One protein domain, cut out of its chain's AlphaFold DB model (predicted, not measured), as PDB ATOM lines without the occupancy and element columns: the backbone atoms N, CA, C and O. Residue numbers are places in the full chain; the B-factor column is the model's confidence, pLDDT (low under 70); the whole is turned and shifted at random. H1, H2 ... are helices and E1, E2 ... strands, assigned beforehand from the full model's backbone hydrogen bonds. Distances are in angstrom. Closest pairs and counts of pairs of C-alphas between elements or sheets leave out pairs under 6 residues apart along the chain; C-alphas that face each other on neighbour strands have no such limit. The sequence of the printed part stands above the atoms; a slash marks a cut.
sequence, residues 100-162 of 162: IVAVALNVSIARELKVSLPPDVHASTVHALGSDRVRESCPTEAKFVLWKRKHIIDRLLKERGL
ATOM      1  N   ILE A 100      10.864 -28.329 -97.484       91.19
ATOM      2  CA  ILE A 100       9.483 -28.155 -97.035       91.19
ATOM      3  C   ILE A 100       9.359 -28.627 -95.594       91.19
ATOM      4  O   ILE A 100       9.849 -29.697 -95.225       91.19
ATOM      5  N   VAL A 101       8.656 -27.828 -94.796       93.12
ATOM      6  CA  VAL A 101       8.254 -28.187 -93.440       93.12
ATOM      7  C   VAL A 101       6.733 -28.132 -93.347       93.12
ATOM      8  O   VAL A 101       6.124 -27.107 -93.645       93.12
ATOM      9  N   ALA A 102       6.125 -29.232 -92.913       94.50
ATOM     10  CA  ALA A 102       4.713 -29.318 -92.583       94.50
ATOM     11  C   ALA A 102       4.553 -29.310 -91.060       94.50
ATOM     12  O   ALA A 102       5.086 -30.173 -90.363       94.50
ATOM     13  N   VAL A 103       3.812 -28.335 -90.534       94.81
ATOM     14  CA  VAL A 103       3.653 -28.171 -89.088       94.81
ATOM     15  C   VAL A 103       2.211 -28.406 -88.669       94.81
ATOM     16  O   VAL A 103       1.282 -27.902 -89.296       94.81
ATOM     17  N   ALA A 104       2.028 -29.144 -87.576       94.31
ATOM     18  CA  ALA A 104       0.730 -29.349 -86.946       94.31
ATOM     19  C   ALA A 104       0.733 -28.940 -85.467       94.31
ATOM     20  O   ALA A 104       1.778 -28.828 -84.823       94.31
ATOM     21  N   LEU A 105      -0.461 -28.731 -84.906       91.56
ATOM     22  CA  LEU A 105      -0.612 -28.327 -83.506       91.56
ATOM     23  C   LEU A 105      -0.329 -29.476 -82.530       91.56
ATOM     24  O   LEU A 105       0.242 -29.258 -81.464       91.56
ATOM     25  N   ASN A 106      -0.720 -30.700 -82.886       92.19
ATOM     26  CA  ASN A 106      -0.603 -31.869 -82.022       92.19
ATOM     27  C   ASN A 106       0.241 -32.979 -82.672       92.19
ATOM     28  O   ASN A 106       0.453 -33.027 -83.886       92.19
ATOM     29  N   VAL A 107       0.742 -33.877 -81.823       93.44
ATOM     30  CA  VAL A 107       1.646 -34.958 -82.237       93.44
ATOM     31  C   VAL A 107       0.931 -35.991 -83.107       93.44
ATOM     32  O   VAL A 107       1.551 -36.544 -84.014       93.44
ATOM     33  N   SER A 108      -0.356 -36.253 -82.864       94.81
ATOM     34  CA  SER A 108      -1.127 -37.218 -83.654       94.81
ATOM     35  C   SER A 108      -1.253 -36.784 -85.116       94.81
ATOM     36  O   SER A 108      -0.905 -37.566 -85.995       94.81
ATOM     37  N   ILE A 109      -1.631 -35.527 -85.383       92.00
ATOM     38  CA  ILE A 109      -1.717 -34.980 -86.746       92.00
ATOM     39  C   ILE A 109      -0.327 -34.912 -87.381       92.00
ATOM     40  O   ILE A 109      -0.169 -35.286 -88.537       92.00
ATOM     41  N   ALA A 110       0.704 -34.488 -86.640       93.94
ATOM     42  CA  ALA A 110       2.066 -34.455 -87.175       93.94
ATOM     43  C   ALA A 110       2.545 -35.848 -87.630       93.94
ATOM     44  O   ALA A 110       3.178 -35.972 -88.678       93.94
ATOM     45  N   ARG A 111       2.214 -36.908 -86.880       94.50
ATOM     46  CA  ARG A 111       2.518 -38.298 -87.258       94.50
ATOM     47  C   ARG A 111       1.738 -38.738 -88.494       94.50
ATOM     48  O   ARG A 111       2.328 -39.342 -89.383       94.50
ATOM     49  N   GLU A 112       0.451 -38.412 -88.570       93.19
ATOM     50  CA  GLU A 112      -0.378 -38.713 -89.744       93.19
ATOM     51  C   GLU A 112       0.160 -38.022 -91.006       93.19
ATOM     52  O   GLU A 112       0.288 -38.655 -92.057       93.19
ATOM     53  N   LEU A 113       0.537 -36.744 -90.888       92.81
ATOM     54  CA  LEU A 113       1.176 -35.985 -91.960       92.81
ATOM     55  C   LEU A 113       2.502 -36.624 -92.369       92.81
ATOM     56  O   LEU A 113       2.727 -36.813 -93.556       92.81
ATOM     57  N   LYS A 114       3.346 -37.029 -91.416       93.69
ATOM     58  CA  LYS A 114       4.638 -37.664 -91.712       93.69
ATOM     59  C   LYS A 114       4.507 -38.940 -92.547       93.69
ATOM     60  O   LYS A 114       5.340 -39.180 -93.407       93.69
ATOM     61  N   VAL A 115       3.485 -39.754 -92.288       92.94
ATOM     62  CA  VAL A 115       3.217 -40.983 -93.062       92.94
ATOM     63  C   VAL A 115       2.619 -40.663 -94.434       92.94
ATOM     64  O   VAL A 115       2.791 -41.413 -95.387       92.94
ATOM     65  N   SER A 116       1.882 -39.560 -94.524       90.12
ATOM     66  CA  SER A 116       1.089 -39.196 -95.695       90.12
ATOM     67  C   SER A 116       1.805 -38.329 -96.722       90.12
ATOM     68  O   SER A 116       1.313 -38.212 -97.843       90.12
ATOM     69  N   LEU A 117       2.855 -37.628 -96.311       92.00
ATOM     70  CA  LEU A 117       3.583 -36.672 -97.133       92.00
ATOM     71  C   LEU A 117       4.808 -37.335 -97.779       92.00
ATOM     72  O   LEU A 117       5.266 -38.371 -97.293       92.00
ATOM     73  N   PRO A 118       5.354 -36.733 -98.849       89.81
ATOM     74  CA  PRO A 118       6.599 -37.192 -99.453       89.81
ATOM     75  C   PRO A 118       7.735 -37.327 -98.421       89.81
ATOM     76  O   PRO A 118       7.797 -36.542 -97.468       89.81
ATOM     77  N   PRO A 119       8.652 -38.300 -98.591       88.19
ATOM     78  CA  PRO A 119       9.660 -38.647 -97.582       88.19
ATOM     79  C   PRO A 119      10.673 -37.529 -97.294       88.19
ATOM     80  O   PRO A 119      11.328 -37.533 -96.254       88.19
ATOM     81  N   ASP A 120      10.811 -36.574 -98.207       88.56
ATOM     82  CA  ASP A 120      11.683 -35.408 -98.109       88.56
ATOM     83  C   ASP A 120      11.004 -34.181 -97.468       88.56
ATOM     84  O   ASP A 120      11.653 -33.155 -97.244       88.56
ATOM     85  N   VAL A 121       9.719 -34.283 -97.113       91.75
ATOM     86  CA  VAL A 121       8.989 -33.259 -96.362       91.75
ATOM     87  C   VAL A 121       9.130 -33.512 -94.863       91.75
ATOM     88  O   VAL A 121       8.738 -34.553 -94.335       91.75
ATOM     89  N   HIS A 122       9.645 -32.525 -94.132       93.19
ATOM     90  CA  HIS A 122       9.761 -32.629 -92.682       93.19
ATOM     91  C   HIS A 122       8.422 -32.305 -92.007       93.19
ATOM     92  O   HIS A 122       7.972 -31.162 -92.042       93.19
ATOM     93  N   ALA A 123       7.803 -33.292 -91.360       95.38
ATOM     94  CA  ALA A 123       6.565 -33.110 -90.603       95.38
ATOM     95  C   ALA A 123       6.812 -33.138 -89.085       95.38
ATOM     96  O   ALA A 123       7.349 -34.116 -88.556       95.38
ATOM     97  N   SER A 124       6.397 -32.088 -88.372       96.12
ATOM     98  CA  SER A 124       6.565 -31.974 -86.915       96.12
ATOM     99  C   SER A 124       5.519 -31.058 -86.269       96.12
ATOM    100  O   SER A 124       4.636 -30.513 -86.933       96.12
ATOM    101  N   THR A 125       5.559 -30.925 -84.942       96.75
ATOM    102  CA  THR A 125       4.800 -29.875 -84.248       96.75
ATOM    103  C   THR A 125       5.643 -28.611 -84.122       96.75
ATOM    104  O   THR A 125       6.869 -28.698 -84.093       96.75
ATOM    105  N   VAL A 126       5.000 -27.442 -83.979       93.12
ATOM    106  CA  VAL A 126       5.714 -26.159 -83.776       93.12
ATOM    107  C   VAL A 126       6.703 -26.276 -82.612       93.12
ATOM    108  O   VAL A 126       7.855 -25.867 -82.712       93.12
ATOM    109  N   HIS A 127       6.256 -26.892 -81.516       92.00
ATOM    110  CA  HIS A 127       7.045 -27.078 -80.303       92.00
ATOM    111  C   HIS A 127       8.241 -28.009 -80.511       92.00
ATOM    112  O   HIS A 127       9.327 -27.706 -80.027       92.00
ATOM    113  N   ALA A 128       8.056 -29.127 -81.221       92.19
ATOM    114  CA  ALA A 128       9.149 -30.052 -81.508       92.19
ATOM    115  C   ALA A 128      10.196 -29.382 -82.402       92.19
ATOM    116  O   ALA A 128      11.371 -29.366 -82.050       92.19
ATOM    117  N   LEU A 129       9.750 -28.722 -83.478       92.81
ATOM    118  CA  LEU A 129      10.629 -27.982 -84.377       92.81
ATOM    119  C   LEU A 129      11.427 -26.908 -83.627       92.81
ATOM    120  O   LEU A 129      12.637 -26.804 -83.798       92.81
ATOM    121  N   GLY A 130      10.766 -26.127 -82.768       90.19
ATOM    122  CA  GLY A 130      11.426 -25.112 -81.949       90.19
ATOM    123  C   GLY A 130      12.413 -25.711 -80.945       90.19
ATOM    124  O   GLY A 130      13.536 -25.229 -80.829       90.19
ATOM    125  N   SER A 131      12.027 -26.787 -80.252       89.19
ATOM    126  CA  SER A 131      12.896 -27.486 -79.298       89.19
ATOM    127  C   SER A 131      14.165 -28.014 -79.964       89.19
ATOM    128  O   SER A 131      15.243 -27.895 -79.385       89.19
ATOM    129  N   ASP A 132      14.053 -28.585 -81.163       87.75
ATOM    130  CA  ASP A 132      15.200 -29.108 -81.904       87.75
ATOM    131  C   ASP A 132      16.164 -27.976 -82.274       87.75
ATOM    132  O   ASP A 132      17.358 -28.067 -81.999       87.75
ATOM    133  N   ARG A 133      15.642 -26.842 -82.763       88.81
ATOM    134  CA  ARG A 133      16.464 -25.660 -83.081       88.81
ATOM    135  C   ARG A 133      17.159 -25.061 -81.868       88.81
ATOM    136  O   ARG A 133      18.319 -24.662 -81.964       88.81
ATOM    137  N   VAL A 134      16.474 -25.008 -80.727       88.31
ATOM    138  CA  VAL A 134      17.077 -24.535 -79.477       88.31
ATOM    139  C   VAL A 134      18.198 -25.474 -79.042       88.31
ATOM    140  O   VAL A 134      19.266 -24.994 -78.686       88.31
ATOM    141  N   ARG A 135      18.002 -26.796 -79.108       85.31
ATOM    142  CA  ARG A 135      19.046 -27.775 -78.760       85.31
ATOM    143  C   ARG A 135      20.257 -27.703 -79.684       85.31
ATOM    144  O   ARG A 135      21.373 -27.777 -79.194       85.31
ATOM    145  N   GLU A 136      20.040 -27.536 -80.987       86.19
ATOM    146  CA  GLU A 136      21.121 -27.367 -81.970       86.19
ATOM    147  C   GLU A 136      21.943 -26.096 -81.716       86.19
ATOM    148  O   GLU A 136      23.157 -26.095 -81.901       86.19
ATOM    149  N   SER A 137      21.286 -25.010 -81.302       87.50
ATOM    150  CA  SER A 137      21.919 -23.689 -81.175       87.50
ATOM    151  C   SER A 137      22.470 -23.405 -79.777       87.50
ATOM    152  O   SER A 137      23.232 -22.457 -79.597       87.50
ATOM    153  N   CYS A 138      22.063 -24.179 -78.769       84.31
ATOM    154  CA  CYS A 138      22.454 -23.951 -77.386       84.31
ATOM    155  C   CYS A 138      23.621 -24.884 -77.016       84.31
ATOM    156  O   CYS A 138      23.436 -26.099 -76.962       84.31
ATOM    157  N   PRO A 139      24.815 -24.350 -76.698       72.88
ATOM    158  CA  PRO A 139      26.004 -25.154 -76.393       72.88
ATOM    159  C   PRO A 139      25.915 -25.875 -75.041       72.88
ATOM    160  O   PRO A 139      26.809 -26.630 -74.669       72.88
ATOM    161  N   THR A 140      24.867 -25.610 -74.263       76.81
ATOM    162  CA  THR A 140      24.657 -26.193 -72.942       76.81
ATOM    163  C   THR A 140      23.335 -26.934 -72.929       76.81
ATOM    164  O   THR A 140      22.274 -26.351 -73.161       76.81
ATOM    165  N   GLU A 141      23.392 -28.227 -72.621       70.94
ATOM    166  CA  GLU A 141      22.193 -29.024 -72.413       70.94
ATOM    167  C   GLU A 141      21.379 -28.429 -71.256       70.94
ATOM    168  O   GLU A 141      21.898 -28.199 -70.158       70.94
ATOM    169  N   ALA A 142      20.094 -28.159 -71.498       68.75
ATOM    170  CA  ALA A 142      19.189 -27.673 -70.469       68.75
ATOM    171  C   ALA A 142      19.031 -28.748 -69.382       68.75
ATOM    172  O   ALA A 142      18.240 -29.685 -69.509       68.75
ATOM    173  N   LYS A 143      19.793 -28.622 -68.292       71.19
ATOM    174  CA  LYS A 143      19.695 -29.529 -67.150       71.19
ATOM    175  C   LYS A 143      18.417 -29.229 -66.378       71.19
ATOM    176  O   LYS A 143      18.276 -28.179 -65.749       71.19
ATOM    177  N   PHE A 144      17.482 -30.171 -66.397       70.25
ATOM    178  CA  PHE A 144      16.325 -30.108 -65.516       70.25
ATOM    179  C   PHE A 144      16.784 -30.218 -64.065       70.25
ATOM    180  O   PHE A 144      17.432 -31.186 -63.669       70.25
ATOM    181  N   VAL A 145      16.422 -29.228 -63.255       80.50
ATOM    182  CA  VAL A 145      16.760 -29.241 -61.835       80.50
ATOM    183  C   VAL A 145      15.871 -30.267 -61.129       80.50
ATOM    184  O   VAL A 145      14.644 -30.142 -61.147       80.50
ATOM    185  N   LEU A 146      16.484 -31.286 -60.515       79.31
ATOM    186  CA  LEU A 146      15.788 -32.451 -59.945       79.31
ATOM    187  C   LEU A 146      14.655 -32.073 -58.980       79.31
ATOM    188  O   LEU A 146      13.588 -32.680 -59.026       79.31
ATOM    189  N   TRP A 147      14.835 -31.034 -58.160       82.44
ATOM    190  CA  TRP A 147      13.800 -30.599 -57.216       82.44
ATOM    191  C   TRP A 147      12.568 -29.995 -57.911       82.44
ATOM    192  O   TRP A 147      11.446 -30.241 -57.477       82.44
ATOM    193  N   LYS A 148      12.738 -29.280 -59.036       78.75
ATOM    194  CA  LYS A 148      11.605 -28.762 -59.829       78.75
ATOM    195  C   LYS A 148      10.803 -29.909 -60.434       78.75
ATOM    196  O   LYS A 148       9.578 -29.868 -60.449       78.75
ATOM    197  N   ARG A 149      11.496 -30.959 -60.887       82.50
ATOM    198  CA  ARG A 149      10.863 -32.189 -61.378       82.50
ATOM    199  C   ARG A 149      10.083 -32.890 -60.267       82.50
ATOM    200  O   ARG A 149       8.942 -33.269 -60.503       82.50
ATOM    201  N   LYS A 150      10.667 -33.001 -59.069       87.94
ATOM    202  CA  LYS A 150       9.986 -33.545 -57.889       87.94
ATOM    203  C   LYS A 150       8.697 -32.774 -57.593       87.94
ATOM    204  O   LYS A 150       7.651 -33.391 -57.512       87.94
ATOM    205  N   HIS A 151       8.733 -31.441 -57.565       87.88
ATOM    206  CA  HIS A 151       7.536 -30.628 -57.304       87.88
ATOM    207  C   HIS A 151       6.428 -30.820 -58.349       87.88
ATOM    208  O   HIS A 151       5.251 -30.809 -58.003       87.88
ATOM    209  N   ILE A 152       6.786 -30.999 -59.625       87.50
ATOM    210  CA  ILE A 152       5.806 -31.300 -60.678       87.50
ATOM    211  C   ILE A 152       5.175 -32.679 -60.442       87.50
ATOM    212  O   ILE A 152       3.961 -32.816 -60.560       87.50
ATOM    213  N   ILE A 153       5.983 -33.684 -60.092       88.94
ATOM    214  CA  ILE A 153       5.506 -35.041 -59.793       88.94
ATOM    215  C   ILE A 153       4.613 -35.036 -58.552       88.94
ATOM    216  O   ILE A 153       3.490 -35.520 -58.625       88.94
ATOM    217  N   ASP A 154       5.067 -34.434 -57.453       92.12
ATOM    218  CA  ASP A 154       4.322 -34.341 -56.195       92.12
ATOM    219  C   ASP A 154       2.968 -33.645 -56.414       92.12
ATOM    220  O   ASP A 154       1.945 -34.075 -55.882       92.12
ATOM    221  N   ARG A 155       2.929 -32.603 -57.258       90.12
ATOM    222  CA  ARG A 155       1.680 -31.927 -57.634       90.12
ATOM    223  C   ARG A 155       0.743 -32.839 -58.427       90.12
ATOM    224  O   ARG A 155      -0.439 -32.896 -58.110       90.12
ATOM    225  N   LEU A 156       1.262 -33.566 -59.419       89.88
ATOM    226  CA  LEU A 156       0.476 -34.501 -60.235       89.88
ATOM    227  C   LEU A 156      -0.060 -35.688 -59.423       89.88
ATOM    228  O   LEU A 156      -1.173 -36.139 -59.678       89.88
ATOM    229  N   LEU A 157       0.718 -36.198 -58.464       92.44
ATOM    230  CA  LEU A 157       0.285 -37.262 -57.553       92.44
ATOM    231  C   LEU A 157      -0.836 -36.760 -56.640       92.44
ATOM    232  O   LEU A 157      -1.901 -37.374 -56.591       92.44
ATOM    233  N   LYS A 158      -0.662 -35.569 -56.056       92.00
ATOM    234  CA  LYS A 158      -1.683 -34.919 -55.229       92.00
ATOM    235  C   LYS A 158      -2.992 -34.671 -55.986       92.00
ATOM    236  O   LYS A 158      -4.061 -34.929 -55.445       92.00
ATOM    237  N   GLU A 159      -2.929 -34.200 -57.233       90.88
ATOM    238  CA  GLU A 159      -4.111 -34.009 -58.097       90.88
ATOM    239  C   GLU A 159      -4.823 -35.329 -58.438       90.88
ATOM    240  O   GLU A 159      -6.025 -35.333 -58.693       90.88
ATOM    241  N   ARG A 160      -4.100 -36.455 -58.415       88.00
ATOM    242  CA  ARG A 160      -4.642 -37.807 -58.628       88.00
ATOM    243  C   ARG A 160      -5.037 -38.526 -57.334       88.00
ATOM    244  O   ARG A 160      -5.516 -39.654 -57.420       88.00
ATOM    245  N   GLY A 161      -4.859 -37.895 -56.170       85.12
ATOM    246  CA  GLY A 161      -5.178 -38.477 -54.862       85.12
ATOM    247  C   GLY A 161      -4.264 -39.632 -54.441       85.12
ATOM    248  O   GLY A 161      -4.700 -40.480 -53.665       85.12
ATOM    249  N   LEU A 162      -3.040 -39.681 -54.978       67.69
ATOM    250  CA  LEU A 162      -1.999 -40.662 -54.645       67.69
ATOM    251  C   LEU A 162      -0.969 -40.082 -53.673       67.69
ATOM    252  O   LEU A 162      -0.669 -38.869 -53.788       67.69
TER     253      LEU A 162
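What this domain is: This is residues 100 to 162 of the 162 residues of an uncharacterized protein of Deinococcus sp. KSM4-11 (UniProt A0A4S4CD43). An open U in outline: a small head, in which two short parallel strands, E1 and E2, have H1 packed on them, continues into H2, which leads away from it, and after a turn H3 runs back as a detached arm. The printed part has 63 residues, with named elements in the order E1, H1, E2, H2, H3, and its class is mostly helix. The whole is extended and flat, with a radius of gyration of the C-alphas of 16.8 A and spans of 45 by 34 by 14 A.

How they stand to each other: E1, residues 101 to 104, and E2, residues 122 to 125, are parallel neighbours at 28 degrees; N 102 and O 122 are 2.8 A apart, within hydrogen-bond range, as are N 124 and O 102 at 3.1 A. With H1, residues 107 to 116, they form a strand-helix-strand unit, two parallel strands with a helix between them in the chain, and its crossover is right-handed. The closest C-alphas of H1 and E2 are those of Lys 114 and Ala 123, 5.1 A apart. The closest C-alphas of E1 and H2, residues 126 to 137, are those of Val 103 and Val 126, 6.0 A apart. H1 and H2 are apart. H3, residues 146 to 159, is apart from E1, H1, E2 and H2. In H1, H2 and H3 every O i to N i+4 pair is within hydrogen-bond range.

Where its parts are: E1 begins at C-alpha 101 (8.254, -28.187, -93.440). H1 is 14.1 A long from first to last C-alpha, H2 16.6 A and H3 20.0 A, while E1 measures 10.0 A and E2 10.2 A. H3 ends at C-alpha 159 (-4.111, -34.009, -58.097).

The domain as a whole: The two C-alphas farthest apart, those of Asp 120 and Gly 161, are 46.5 A apart. The printed part has no cut. The link from H2 to H3, 8 residues, is short, and the other links are tight. Residues 135 to 141, 143 to 153 and 155 to 161 stand free. The mean pLDDT of the printed part is 88.1, and residues 142 and 162 are under 70.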